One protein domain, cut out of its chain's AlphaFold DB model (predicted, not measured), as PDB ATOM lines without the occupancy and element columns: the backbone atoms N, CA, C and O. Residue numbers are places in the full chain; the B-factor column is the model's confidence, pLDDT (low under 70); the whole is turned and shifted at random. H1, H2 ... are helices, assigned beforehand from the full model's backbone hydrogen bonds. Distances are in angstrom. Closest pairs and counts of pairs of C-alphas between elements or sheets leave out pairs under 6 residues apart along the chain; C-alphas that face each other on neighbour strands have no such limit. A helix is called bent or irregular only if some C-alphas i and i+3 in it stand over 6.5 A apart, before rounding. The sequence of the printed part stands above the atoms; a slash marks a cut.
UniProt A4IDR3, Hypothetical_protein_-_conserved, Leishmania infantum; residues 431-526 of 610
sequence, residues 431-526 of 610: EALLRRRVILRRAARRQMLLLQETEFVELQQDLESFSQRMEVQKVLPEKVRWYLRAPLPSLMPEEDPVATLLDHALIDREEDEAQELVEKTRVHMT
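What this domain is: This is residues 431 to 526 of the 610 residues of the protein "Hypothetical_protein_-_conserved" of Leishmania infantum (UniProt A4IDR3). Two long helices, H1 and H2, lie side by side as a hairpin, with H1 in the middle of the body; H5 crosses H1, and H4 folds back over the last part of H2 after the short turn made by H3. H6 packs with its first half on the last half of H1 and runs outward, making one end of the long axis, while H3 lies near the other end. The printed part has 96 residues with six named helices, H1 to H6 in that order, and no named strand; the class is all helix. It is compact, with a radius of gyration of the C-alphas of 13.9 A, yet elongated in outline, spanning 46 by 27 by 23 A.

How they stand to each other: H1, residues 431 to 446, is the hub, touching three other helices. With residues 433 to 440 alone it touches H2, residues 453 to 468; the two form a helical hairpin at a shallow tilt of 27 degrees, opposite ways, and their closest C-alphas, Leu 433 and Leu 463, are 6.9 A apart. H3, residues 470 to 475, touches no helix, but is near H4, residues 478 to 485: the closest C-alphas, Gln 473 and Arg 481, are 7.2 A apart. H4 touches H2 at residues 463 to 467 of H2 alone, with C-alphas 463 and 484 closest at 6.1 A; the tilt is 33 degrees, opposite ways, only just shallow. H5, residues 497 to 506, touches H1 about perpendicular, at 84 degrees, with the closest C-alphas, Val 438 and Ala 499, 4.9 A apart. H6, residues 513 to 524, touches H1 with residues 513 to 518 alone, at a steep tilt of 60 degrees, the same way; the closest C-alphas, Ala 443 and Ala 514, are 5.1 A apart. H5 and H6 are apart. The helix packing is part aligned, part crossed: two of these four touching pairs are at a shallow tilt. In H1, H2, H3 and H4 every O i to N i+4 pair is within hydrogen-bond range; in H5 it is 3 of 6 and in H6 7 of 8.

Where its parts are: H1 begins at C-alpha 431, (93.038, 94.027, 94.163), and is 22.5 A long from first to last C-alpha. H2 is also 22.5 A long and ends at C-alpha 468, (87.318, 108.823, 91.543). H3 is 8.6 A long and H4 10.4 A. H5, 15.2 A long, is irregular, but only just: C-alphas 501 and 504 are 6.9 A apart. H6, 16.8 A long, ends at C-alpha 524, (67.895, 82.041, 88.589).

The domain as a whole: The two C-alphas farthest apart, those of Lys 474 and Thr 526, are 46.8 A apart. The printed part has no cut. The link from H4 to H5, 11 residues, is long; those from H2 to H3 and from H3 to H4 are tight. The mean pLDDT of the printed part is 73.3, and 36 residues are under 70: residues 446 to 453, 490 to 495, 504 to 515 and 517 to 526.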
ATOM      1  N   GLU A 431      92.864  95.420  94.552       83.93
ATOM      2  CA  GLU A 431      93.038  94.027  94.163       83.93
ATOM      3  C   GLU A 431      91.709  93.270  94.158       83.93
ATOM      4  O   GLU A 431      91.459  92.499  93.236       83.93
ATOM      5  N   ALA A 432      90.830  93.519  95.133       85.57
ATOM      6  CA  ALA A 432      89.498  92.919  95.180       85.57
ATOM      7  C   ALA A 432      88.669  93.269  93.932       85.57
ATOM      8  O   ALA A 432      88.043  92.391  93.334       85.57
ATOM      9  N   LEU A 433      88.726  94.527  93.482       88.44
ATOM     10  CA  LEU A 433      88.058  94.963  92.251       88.44
ATOM     11  C   LEU A 433      88.653  94.302  91.001       88.44
ATOM     12  O   LEU A 433      87.911  93.867  90.118       88.44
ATOM     13  N   LEU A 434      89.982  94.175  90.931       85.30
ATOM     14  CA  LEU A 434      90.644  93.469  89.832       85.30
ATOM     15  C   LEU A 434      90.327  91.965  89.835       85.30
ATOM     16  O   LEU A 434      90.096  91.405  88.766       85.30
ATOM     17  N   ARG A 435      90.243  91.318  91.005       83.43
ATOM     18  CA  ARG A 435      89.796  89.919  91.131       83.43
ATOM     19  C   ARG A 435      88.376  89.764  90.598       83.43
ATOM     20  O   ARG A 435      88.159  88.933  89.720       83.43
ATOM     21  N   ARG A 436      87.441  90.621  91.032       83.87
ATOM     22  CA  ARG A 436      86.044  90.618  90.555       83.87
ATOM     23  C   ARG A 436      85.960  90.797  89.034       83.87
ATOM     24  O   ARG A 436      85.194  90.091  88.386       83.87
ATOM     25  N   ARG A 437      86.813  91.647  88.446       83.67
ATOM     26  CA  ARG A 437      86.945  91.814  86.986       83.67
ATOM     27  C   ARG A 437      87.387  90.532  86.273       83.67
ATOM     28  O   ARG A 437      86.795  90.169  85.258       83.67
ATOM     29  N   VAL A 438      88.386  89.823  86.798       79.77
ATOM     30  CA  VAL A 438      88.851  88.553  86.210       79.77
ATOM     31  C   VAL A 438      87.801  87.449  86.351       79.77
ATOM     32  O   VAL A 438      87.547  86.725  85.389       79.77
ATOM     33  N   ILE A 439      87.147  87.339  87.513       78.55
ATOM     34  CA  ILE A 439      86.073  86.362  87.765       78.55
ATOM     35  C   ILE A 439      84.922  86.568  86.779       78.55
ATOM     36  O   ILE A 439      84.509  85.614  86.118       78.55
ATOM     37  N   LEU A 440      84.466  87.815  86.616       78.09
ATOM     38  CA  LEU A 440      83.404  88.168  85.676       78.09
ATOM     39  C   LEU A 440      83.790  87.776  84.245       78.09
ATOM     40  O   LEU A 440      83.011  87.152  83.529       78.09
ATOM     41  N   ARG A 441      85.039  88.022  83.837       76.36
ATOM     42  CA  ARG A 441      85.520  87.594  82.521       76.36
ATOM     43  C   ARG A 441      85.565  86.070  82.351       76.36
ATOM     44  O   ARG A 441      85.196  85.553  81.295       76.36
ATOM     45  N   ARG A 442      86.031  85.333  83.363       75.35
ATOM     46  CA  ARG A 442      86.056  83.860  83.344       75.35
ATOM     47  C   ARG A 442      84.647  83.290  83.235       75.35
ATOM     48  O   ARG A 442      84.435  82.369  82.449       75.35
ATOM     49  N   ALA A 443      83.689  83.870  83.949       72.16
ATOM     50  CA  ALA A 443      82.287  83.497  83.857       72.16
ATOM     51  C   ALA A 443      81.712  83.789  82.453       72.16
ATOM     52  O   ALA A 443      81.088  82.905  81.866       72.16
ATOM     53  N   ALA A 444      82.042  84.943  81.852       71.21
ATOM     54  CA  ALA A 444      81.636  85.312  80.484       71.21
ATOM     55  C   ALA A 444      82.186  84.347  79.424       71.21
ATOM     56  O   ALA A 444      81.528  84.026  78.442       71.21
ATOM     57  N   ARG A 445      83.425  83.872  79.608       70.25
ATOM     58  CA  ARG A 445      84.037  82.882  78.708       70.25
ATOM     59  C   ARG A 445      83.416  81.493  78.855       70.25
ATOM     60  O   ARG A 445      83.371  80.752  77.878       70.25
ATOM     61  N   ARG A 446      82.980  81.121  80.063       69.08
ATOM     62  CA  ARG A 446      82.380  79.805  80.354       69.08
ATOM     63  C   ARG A 446      80.929  79.706  79.909       69.08
ATOM     64  O   ARG A 446      80.503  78.646  79.459       69.08
ATOM     65  N   GLN A 447      80.171  80.787  80.036       61.02
ATOM     66  CA  GLN A 447      78.800  80.875  79.564       61.02
ATOM     67  C   GLN A 447      78.760  81.829  78.374       61.02
ATOM     68  O   GLN A 447      78.853  83.036  78.538       61.02
ATOM     69  N   MET A 448      78.551  81.303  77.168       55.33
ATOM     70  CA  MET A 448      78.283  82.106  75.963       55.33
ATOM     71  C   MET A 448      76.942  82.886  76.014       55.33
ATOM     72  O   MET A 448      76.374  83.198  74.971       55.33
ATOM     73  N   LEU A 449      76.402  83.172  77.205       52.92
ATOM     74  CA  LEU A 449      75.068  83.718  77.452       52.92
ATOM     75  C   LEU A 449      75.083  84.632  78.689       52.92
ATOM     76  O   LEU A 449      75.559  84.219  79.741       52.92
ATOM     77  N   LEU A 450      74.559  85.852  78.499       55.36
ATOM     78  CA  LEU A 450      74.260  86.929  79.460       55.36
ATOM     79  C   LEU A 450      74.624  86.622  80.921       55.36
ATOM     80  O   LEU A 450      73.791  86.154  81.700       55.36
ATOM     81  N   LEU A 451      75.849  86.980  81.311       57.49
ATOM     82  CA  LEU A 451      76.109  87.290  82.713       57.49
ATOM     83  C   LEU A 451      75.103  88.332  83.186       57.49
ATOM     84  O   LEU A 451      74.679  89.187  82.406       57.49
ATOM     85  N   GLN A 452      74.740  88.255  84.462       62.03
ATOM     86  CA  GLN A 452      73.861  89.215  85.108       62.03
ATOM     87  C   GLN A 452      74.310  90.647  84.775       62.03
ATOM     88  O   GLN A 452      75.351  91.104  85.245       62.03
ATOM     89  N   GLU A 453      73.513  91.360  83.964       69.67
ATOM     90  CA  GLU A 453      73.723  92.784  83.662       69.67
ATOM     91  C   GLU A 453      73.898  93.584  84.963       69.67
ATOM     92  O   GLU A 453      74.650  94.553  84.998       69.67
ATOM     93  N   THR A 454      73.279  93.122  86.055       75.70
ATOM     94  CA  THR A 454      73.444  93.655  87.410       75.70
ATOM     95  C   THR A 454      74.886  93.580  87.911       75.70
ATOM     96  O   THR A 454      75.414  94.607  88.313       75.70
ATOM     97  N   GLU A 455      75.570  92.434  87.837       78.33
ATOM     98  CA  GLU A 455      76.955  92.305  88.326       78.33
ATOM     99  C   GLU A 455      77.950  93.107  87.479       78.33
ATOM    100  O   GLU A 455      78.907  93.673  88.011       78.33
ATOM    101  N   PHE A 456      77.711  93.182  86.167       79.45
ATOM    102  CA  PHE A 456      78.496  94.019  85.262       79.45
ATOM    103  C   PHE A 456      78.341  95.504  85.606       79.45
ATOM    104  O   PHE A 456      79.337  96.211  85.769       79.45
ATOM    105  N   VAL A 457      77.096  95.971  85.754       82.20
ATOM    106  CA  VAL A 457      76.783  97.364  86.096       82.20
ATOM    107  C   VAL A 457      77.306  97.718  87.489       82.20
ATOM    108  O   VAL A 457      77.894  98.783  87.656       82.20
ATOM    109  N   GLU A 458      77.153  96.831  88.474       86.77
ATOM    110  CA  GLU A 458      77.682  97.016  89.829       86.77
ATOM    111  C   GLU A 458      79.206  97.125  89.834       86.77
ATOM    112  O   GLU A 458      79.748  98.082  90.380       86.77
ATOM    113  N   LEU A 459      79.915  96.190  89.189       86.40
ATOM    114  CA  LEU A 459      81.374  96.243  89.130       86.40
ATOM    115  C   LEU A 459      81.858  97.504  88.404       86.40
ATOM    116  O   LEU A 459      82.847  98.110  88.819       86.40
ATOM    117  N   GLN A 460      81.175  97.916  87.334       86.44
ATOM    118  CA  GLN A 460      81.513  99.151  86.638       86.44
ATOM    119  C   GLN A 460      81.323 100.381  87.539       86.44
ATOM    120  O   GLN A 460      82.221 101.220  87.615       86.44
ATOM    121  N   GLN A 461      80.213 100.461  88.278       89.03
ATOM    122  CA  GLN A 461      79.974 101.525  89.259       89.03
ATOM    123  C   GLN A 461      81.013 101.513  90.392       89.03
ATOM    124  O   GLN A 461      81.496 102.571  90.806       89.03
ATOM    125  N   ASP A 462      81.406 100.336  90.873       91.69
ATOM    126  CA  ASP A 462      82.424 100.182  91.912       91.69
ATOM    127  C   ASP A 462      83.807 100.643  91.422       91.69
ATOM    128  O   ASP A 462      84.494 101.396  92.116       91.69
ATOM    129  N   LEU A 463      84.208 100.269  90.200       89.07
ATOM    130  CA  LEU A 463      85.461 100.718  89.577       89.07
ATOM    131  C   LEU A 463      85.476 102.238  89.353       89.07
ATOM    132  O   LEU A 463      86.464 102.917  89.665       89.07
ATOM    133  N   GLU A 464      84.378 102.800  88.845       87.45
ATOM    134  CA  GLU A 464      84.234 104.240  88.634       87.45
ATOM    135  C   GLU A 464      84.282 105.003  89.964       87.45
ATOM    136  O   GLU A 464      85.077 105.936  90.114       87.45
ATOM    137  N   SER A 465      83.509 104.576  90.964       90.31
ATOM    138  CA  SER A 465      83.468 105.225  92.276       90.31
ATOM    139  C   SER A 465      84.806 105.130  93.015       90.31
ATOM    140  O   SER A 465      85.266 106.123  93.587       90.31
ATOM    141  N   PHE A 466      85.485 103.980  92.961       90.60
ATOM    142  CA  PHE A 466      86.795 103.784  93.578       90.60
ATOM    143  C   PHE A 466      87.878 104.633  92.899       90.60
ATOM    144  O   PHE A 466      88.632 105.339  93.572       90.60
ATOM    145  N   SER A 467      87.926 104.641  91.564       87.73
ATOM    146  CA  SER A 467      88.933 105.396  90.802       87.73
ATOM    147  C   SER A 467      88.789 106.925  90.915       87.73
ATOM    148  O   SER A 467      89.765 107.662  90.702       87.73
ATOM    149  N   GLN A 468      87.600 107.410  91.285       86.25
ATOM    150  CA  GLN A 468      87.318 108.823  91.543       86.25
ATOM    151  C   GLN A 468      87.746 109.293  92.942       86.25
ATOM    152  O   GLN A 468      87.924 110.498  93.135       86.25
ATOM    153  N   ARG A 469      87.985 108.391  93.906       87.79
ATOM    154  CA  ARG A 469      88.415 108.778  95.262       87.79
ATOM    155  C   ARG A 469      89.742 109.545  95.214       87.79
ATOM    156  O   ARG A 469      90.734 109.085  94.648       87.79
ATOM    157  N   MET A 470      89.790 110.713  95.859       82.90
ATOM    158  CA  MET A 470      90.990 111.569  95.895       82.90
ATOM    159  C   MET A 470      92.218 110.856  96.478       82.90
ATOM    160  O   MET A 470      93.346 111.118  96.062       82.90
ATOM    161  N   GLU A 471      92.000 109.961  97.436       84.59
ATOM    162  CA  GLU A 471      93.043 109.151  98.065       84.59
ATOM    163  C   GLU A 471      93.672 108.194  97.047       84.59
ATOM    164  O   GLU A 471      94.888 108.190  96.885       84.59
ATOM    165  N   VAL A 472      92.847 107.491  96.264       82.78
ATOM    166  CA  VAL A 472      93.291 106.608  95.174       82.78
ATOM    167  C   VAL A 472      94.144 107.373  94.169       82.78
ATOM    168  O   VAL A 472      95.225 106.916  93.803       82.78
ATOM    169  N   GLN A 473      93.718 108.576  93.774       82.49
ATOM    170  CA  GLN A 473      94.452 109.393  92.804       82.49
ATOM    171  C   GLN A 473      95.830 109.853  93.292       82.49
ATOM    172  O   GLN A 473      96.724 110.032  92.464       82.49
ATOM    173  N   LYS A 474      95.984 110.069  94.604       79.96
ATOM    174  CA  LYS A 474      97.219 110.564  95.230       79.96
ATOM    175  C   LYS A 474      98.162 109.449  95.684       79.96
ATOM    176  O   LYS A 474      99.359 109.696  95.790       79.96
ATOM    177  N   VAL A 475      97.621 108.274  96.007       77.26
ATOM    178  CA  VAL A 475      98.337 107.205  96.722       77.26
ATOM    179  C   VAL A 475      98.687 106.029  95.814       77.26
ATOM    180  O   VAL A 475      99.785 105.485  95.938       77.26
ATOM    181  N   LEU A 476      97.780 105.619  94.916       77.89
ATOM    182  CA  LEU A 476      98.016 104.459  94.058       77.89
ATOM    183  C   LEU A 476      98.952 104.805  92.887       77.89
ATOM    184  O   LEU A 476      98.841 105.894  92.306       77.89
ATOM    185  N   PRO A 477      99.841 103.876  92.489       80.38
ATOM    186  CA  PRO A 477     100.672 104.048  91.305       80.38
ATOM    187  C   PRO A 477      99.851 104.358  90.052       80.38
ATOM    188  O   PRO A 477      98.718 103.905  89.888       80.38
ATOM    189  N   GLU A 478     100.433 105.119  89.128       79.57
ATOM    190  CA  GLU A 478      99.760 105.518  87.888       79.57
ATOM    191  C   GLU A 478      99.291 104.329  87.043       79.57
ATOM    192  O   GLU A 478      98.185 104.370  86.508       79.57
ATOM    193  N   LYS A 479     100.072 103.244  87.005       80.10
ATOM    194  CA  LYS A 479      99.706 102.014  86.292       80.10
ATOM    195  C   LYS A 479      98.489 101.332  86.914       80.10
ATOM    196  O   LYS A 479      97.528 101.064  86.205       80.10
ATOM    197  N   VAL A 480      98.478 101.128  88.236       81.32
ATOM    198  CA  VAL A 480      97.315 100.569  88.954       81.32
ATOM    199  C   VAL A 480      96.064 101.417  88.719       81.32
ATOM    200  O   VAL A 480      95.005 100.885  88.395       81.32
ATOM    201  N   ARG A 481      96.188 102.749  88.797       84.03
ATOM    202  CA  ARG A 481      95.074 103.667  88.502       84.03
ATOM    203  C   ARG A 481      94.559 103.515  87.076       84.03
ATOM    204  O   ARG A 481      93.356 103.616  86.864       84.03
ATOM    205  N   TRP A 482      95.445 103.292  86.110       84.10
ATOM    206  CA  TRP A 482      95.057 103.061  84.723       84.10
ATOM    207  C   TRP A 482      94.239 101.770  84.577       84.10
ATOM    208  O   TRP A 482      93.154 101.814  84.006       84.10
ATOM    209  N   TYR A 483      94.688 100.660  85.173       82.02
ATOM    210  CA  TYR A 483      93.965  99.380  85.129       82.02
ATOM    211  C   TYR A 483      92.584  99.442  85.793       82.02
ATOM    212  O   TYR A 483      91.633  98.852  85.287       82.02
ATOM    213  N   LEU A 484      92.454 100.196  86.887       84.33
ATOM    214  CA  LEU A 484      91.173 100.410  87.568       84.33
ATOM    215  C   LEU A 484      90.221 101.331  86.790       84.33
ATOM    216  O   LEU A 484      89.010 101.208  86.927       84.33
ATOM    217  N   ARG A 485      90.752 102.266  85.992       85.61
ATOM    218  CA  ARG A 485      89.954 103.186  85.159       85.61
ATOM    219  C   ARG A 485      89.562 102.605  83.809       85.61
ATOM    220  O   ARG A 485      88.683 103.160  83.157       85.61
ATOM    221  N   ALA A 486      90.250 101.562  83.352       81.63
ATOM    222  CA  ALA A 486      89.951 100.943  82.073       81.63
ATOM    223  C   ALA A 486      88.505 100.413  82.105       81.63
ATOM    224  O   ALA A 486      88.212  99.586  82.974       81.63
ATOM    225  N   PRO A 487      87.616 100.855  81.195       76.57
ATOM    226  CA  PRO A 487      86.232 100.396  81.185       76.57
ATOM    227  C   PRO A 487      86.180  98.873  81.012       76.57
ATOM    228  O   PRO A 487      87.083  98.272  80.416       76.57
ATOM    229  N   LEU A 488      85.138  98.244  81.558       74.93
ATOM    230  CA  LEU A 488      84.840  96.850  81.244       74.93
ATOM    231  C   LEU A 488      84.407  96.784  79.767       74.93
ATOM    232  O   LEU A 488      83.610  97.629  79.345       74.93
ATOM    233  N   PRO A 489      84.935  95.852  78.953       70.53
ATOM    234  CA  PRO A 489      84.460  95.682  77.581       70.53
ATOM    235  C   PRO A 489      82.987  95.259  77.563       70.53
ATOM    236  O   PRO A 489      82.455  94.786  78.567       70.53
ATOM    237  N   SER A 490      82.326  95.442  76.419       67.41
ATOM    238  CA  SER A 490      80.918  95.067  76.251       67.41
ATOM    239  C   SER A 490      80.684  93.573  76.565       67.41
ATOM    240  O   SER A 490      81.597  92.767  76.448       67.41
ATOM    241  N   LEU A 491      79.469  93.185  76.988       60.87
ATOM    242  CA  LEU A 491      79.121  91.819  77.451       60.87
ATOM    243  C   LEU A 491      79.258  90.700  76.387       60.87
ATOM    244  O   LEU A 491      79.047  89.526  76.684       60.87
ATOM    245  N   MET A 492      79.603  91.051  75.150       58.99
ATOM    246  CA  MET A 492      79.949  90.136  74.055       58.99
ATOM    247  C   MET A 492      81.476  89.970  74.024       58.99
ATOM    248  O   MET A 492      82.153  90.874  74.490       58.99
ATOM    249  N   PRO A 493      82.066  88.868  73.523       55.44
ATOM    250  CA  PRO A 493      83.458  88.501  73.800       55.44
ATOM    251  C   PRO A 493      84.462  89.396  73.052       55.44
ATOM    252  O   PRO A 493      85.154  88.958  72.139       55.44
ATOM    253  N   GLU A 494      84.555  90.657  73.443       59.46
ATOM    254  CA  GLU A 494      85.691  91.517  73.195       59.46
ATOM    255  C   GLU A 494      86.701  91.260  74.310       59.46
ATOM    256  O   GLU A 494      86.379  91.159  75.499       59.46
ATOM    257  N   GLU A 495      87.947  91.042  73.912       64.60
ATOM    258  CA  GLU A 495      89.011  90.661  74.821       64.60
ATOM    259  C   GLU A 495      89.231  91.765  75.864       64.60
ATOM    260  O   GLU A 495      89.812  92.791  75.544       64.60
ATOM    261  N   ASP A 496      88.806  91.562  77.120       73.81
ATOM    262  CA  ASP A 496      89.233  92.433  78.228       73.81
ATOM    263  C   ASP A 496      90.763  92.356  78.375       73.81
ATOM    264  O   ASP A 496      91.273  91.341  78.869       73.81
ATOM    265  N   PRO A 497      91.531  93.380  77.961       74.45
ATOM    266  CA  PRO A 497      92.983  93.277  77.948       74.45
ATOM    267  C   PRO A 497      93.526  93.167  79.375       74.45
ATOM    268  O   PRO A 497      94.445  92.391  79.621       74.45
ATOM    269  N   VAL A 498      92.907  93.861  80.337       75.97
ATOM    270  CA  VAL A 498      93.334  93.871  81.742       75.97
ATOM    271  C   VAL A 498      93.109  92.506  82.370       75.97
ATOM    272  O   VAL A 498      94.025  91.940  82.962       75.97
ATOM    273  N   ALA A 499      91.921  91.931  82.186       73.69
ATOM    274  CA  ALA A 499      91.655  90.598  82.702       73.69
ATOM    275  C   ALA A 499      92.420  89.502  81.938       73.69
ATOM    276  O   ALA A 499      92.665  88.456  82.516       73.69
ATOM    277  N   THR A 500      92.875  89.724  80.692       75.77
ATOM    278  CA  THR A 500      93.757  88.750  79.990       75.77
ATOM    279  C   THR A 500      95.118  88.682  80.610       75.77
ATOM    280  O   THR A 500      95.646  87.595  80.800       75.77
ATOM    281  N   LEU A 501      95.667  89.849  80.931       76.58
ATOM    282  CA  LEU A 501      96.962  89.935  81.579       76.58
ATOM    283  C   LEU A 501      96.927  89.238  82.942       76.58
ATOM    284  O   LEU A 501      97.850  88.505  83.265       76.58
ATOM    285  N   LEU A 502      95.830  89.412  83.681       76.50
ATOM    286  CA  LEU A 502      95.633  88.845  85.016       76.50
ATOM    287  C   LEU A 502      95.083  87.413  85.037       76.50
ATOM    288  O   LEU A 502      95.046  86.787  86.096       76.50
ATOM    289  N   ASP A 503      94.609  86.887  83.904       72.49
ATOM    290  CA  ASP A 503      93.949  85.577  83.847       72.49
ATOM    291  C   ASP A 503      94.894  84.459  84.299       72.49
ATOM    292  O   ASP A 503      94.438  83.487  84.901       72.49
ATOM    293  N   HIS A 504      96.195  84.610  84.032       68.51
ATOM    294  CA  HIS A 504      97.232  83.654  84.412       68.51
ATOM    295  C   HIS A 504      97.522  83.644  85.920       68.51
ATOM    296  O   HIS A 504      97.814  82.584  86.473       68.51
ATOM    297  N   ALA A 505      97.327  84.779  86.597       64.72
ATOM    298  CA  ALA A 505      97.560  84.961  88.030       64.72
ATOM    299  C   ALA A 505      96.657  84.115  88.934       64.72
ATOM    300  O   ALA A 505      96.999  83.804  90.076       64.72
ATOM    301  N   LEU A 506      95.446  83.815  88.456       65.85
ATOM    302  CA  LEU A 506      94.380  83.190  89.244       65.85
ATOM    303  C   LEU A 506      94.167  81.716  88.881       65.85
ATOM    304  O   LEU A 506      93.090  81.181  89.130       65.85
ATOM    305  N   ILE A 507      95.103  81.068  88.181       59.72
ATOM    306  CA  ILE A 507      94.905  79.701  87.661       59.72
ATOM    307  C   ILE A 507      94.896  78.635  88.783       59.72
ATOM    308  O   ILE A 507      94.262  77.603  88.598       59.72
ATOM    309  N   ASP A 508      95.454  78.920  89.971       56.09
ATOM    310  CA  ASP A 508      95.734  77.896  91.001       56.09
ATOM    311  C   ASP A 508      95.125  78.132  92.406       56.09
ATOM    312  O   ASP A 508      95.531  77.482  93.366       56.09
ATOM    313  N   ARG A 509      94.150  79.035  92.588       56.78
ATOM    314  CA  ARG A 509      93.560  79.301  93.922       56.78
ATOM    315  C   ARG A 509      92.185  78.658  94.104       56.78
ATOM    316  O   ARG A 509      91.187  79.343  93.982       56.78
ATOM    317  N   GLU A 510      92.201  77.347  94.338       50.52
ATOM    318  CA  GLU A 510      91.298  76.449  95.106       50.52
ATOM    319  C   GLU A 510      89.764  76.647  95.210       50.52
ATOM    320  O   GLU A 510      89.091  75.709  95.629       50.52
ATOM    321  N   GLU A 511      89.157  77.735  94.756       58.50
ATOM    322  CA  GLU A 511      87.705  77.914  94.726       58.50
ATOM    323  C   GLU A 511      87.317  78.356  93.321       58.50
ATOM    324  O   GLU A 511      87.778  79.379  92.811       58.50
ATOM    325  N   ASP A 512      86.499  77.556  92.640       66.27
ATOM    326  CA  ASP A 512      86.024  77.911  91.312       66.27
ATOM    327  C   ASP A 512      84.911  78.970  91.448       66.27
ATOM    328  O   ASP A 512      83.756  78.728  91.129       66.27
ATOM    329  N   GLU A 513      85.245  80.156  91.969       68.30
ATOM    330  CA  GLU A 513      84.320  81.277  92.211       68.30
ATOM    331  C   GLU A 513      83.587  81.675  90.921       68.30
ATOM    332  O   GLU A 513      82.416  82.044  90.930       68.30
ATOM    333  N   ALA A 514      84.259  81.537  89.772       66.89
ATOM    334  CA  ALA A 514      83.638  81.722  88.467       66.89
ATOM    335  C   ALA A 514      82.589  80.637  88.170       66.89
ATOM    336  O   ALA A 514      81.598  80.924  87.507       66.89
ATOM    337  N   GLN A 515      82.782  79.406  88.651       68.41
ATOM    338  CA  GLN A 515      81.785  78.339  88.576       68.41
ATOM    339  C   GLN A 515      80.647  78.588  89.565       68.41
ATOM    340  O   GLN A 515      79.496  78.428  89.181       68.41
ATOM    341  N   GLU A 516      80.929  79.062  90.780       70.40
ATOM    342  CA  GLU A 516      79.895  79.452  91.746       70.40
ATOM    343  C   GLU A 516      79.019  80.593  91.198       70.40
ATOM    344  O   GLU A 516      77.796  80.553  91.316       70.40
ATOM    345  N   LEU A 517      79.614  81.587  90.532       66.14
ATOM    346  CA  LEU A 517      78.901  82.688  89.873       66.14
ATOM    347  C   LEU A 517      78.039  82.187  88.699       66.14
ATOM    348  O   LEU A 517      76.876  82.569  88.558       66.14
ATOM    349  N   VAL A 518      78.581  81.262  87.901       64.48
ATOM    350  CA  VAL A 518      77.877  80.519  86.835       64.48
ATOM    351  C   VAL A 518      76.725  79.675  87.406       64.48
ATOM    352  O   VAL A 518      75.674  79.556  86.777       64.48
ATOM    353  N   GLU A 519      76.885  79.084  88.586       67.35
ATOM    354  CA  GLU A 519      75.861  78.278  89.256       67.35
ATOM    355  C   GLU A 519      74.766  79.147  89.875       67.35
ATOM    356  O   GLU A 519      73.585  78.880  89.652       67.35
ATOM    357  N   LYS A 520      75.128  80.245  90.547       67.52
ATOM    358  CA  LYS A 520      74.186  81.262  91.045       67.52
ATOM    359  C   LYS A 520      73.313  81.811  89.919       67.52
ATOM    360  O   LYS A 520      72.096  81.901  90.069       67.52
ATOM    361  N   THR A 521      73.910  82.107  88.765       58.58
ATOM    362  CA  THR A 521      73.169  82.557  87.576       58.58
ATOM    363  C   THR A 521      72.308  81.452  86.958       58.58
ATOM    364  O   THR A 521      71.167  81.722  86.576       58.58
ATOM    365  N   ARG A 522      72.770  80.190  86.926       57.84
ATOM    366  CA  ARG A 522      71.961  79.041  86.463       57.84
ATOM    367  C   ARG A 522      70.724  78.786  87.325       57.84
ATOM    368  O   ARG A 522      69.677  78.453  86.777       57.84
ATOM    369  N   VAL A 523      70.814  78.962  88.643       54.68
ATOM    370  CA  VAL A 523      69.689  78.743  89.574       54.68
ATOM    371  C   VAL A 523      68.591  79.810  89.424       54.68
ATOM    372  O   VAL A 523      67.454  79.579  89.827       54.68
ATOM    373  N   HIS A 524      68.874  80.962  88.805       50.26
ATOM    374  CA  HIS A 524      67.895  82.041  88.589       50.26
ATOM    375  C   HIS A 524      67.309  82.100  87.167       50.26
ATOM    376  O   HIS A 524      66.375  82.856  86.922       50.26
ATOM    377  N   MET A 525      67.772  81.254  86.243       49.54
ATOM    378  CA  MET A 525      67.236  81.135  84.881       49.54
ATOM    379  C   MET A 525      66.185  80.013  84.801       49.54
ATOM    380  O   MET A 525      66.388  78.997  84.142       49.54
ATOM    381  N   THR A 526      65.051  80.173  85.493       44.62
ATOM    382  CA  THR A 526      63.896  79.253  85.395       44.62
ATOM    383  C   THR A 526      62.657  79.939  84.824       44.62
ATOM    384  O   THR A 526      61.574  79.791  85.357       44.62
TER     385      THR A 526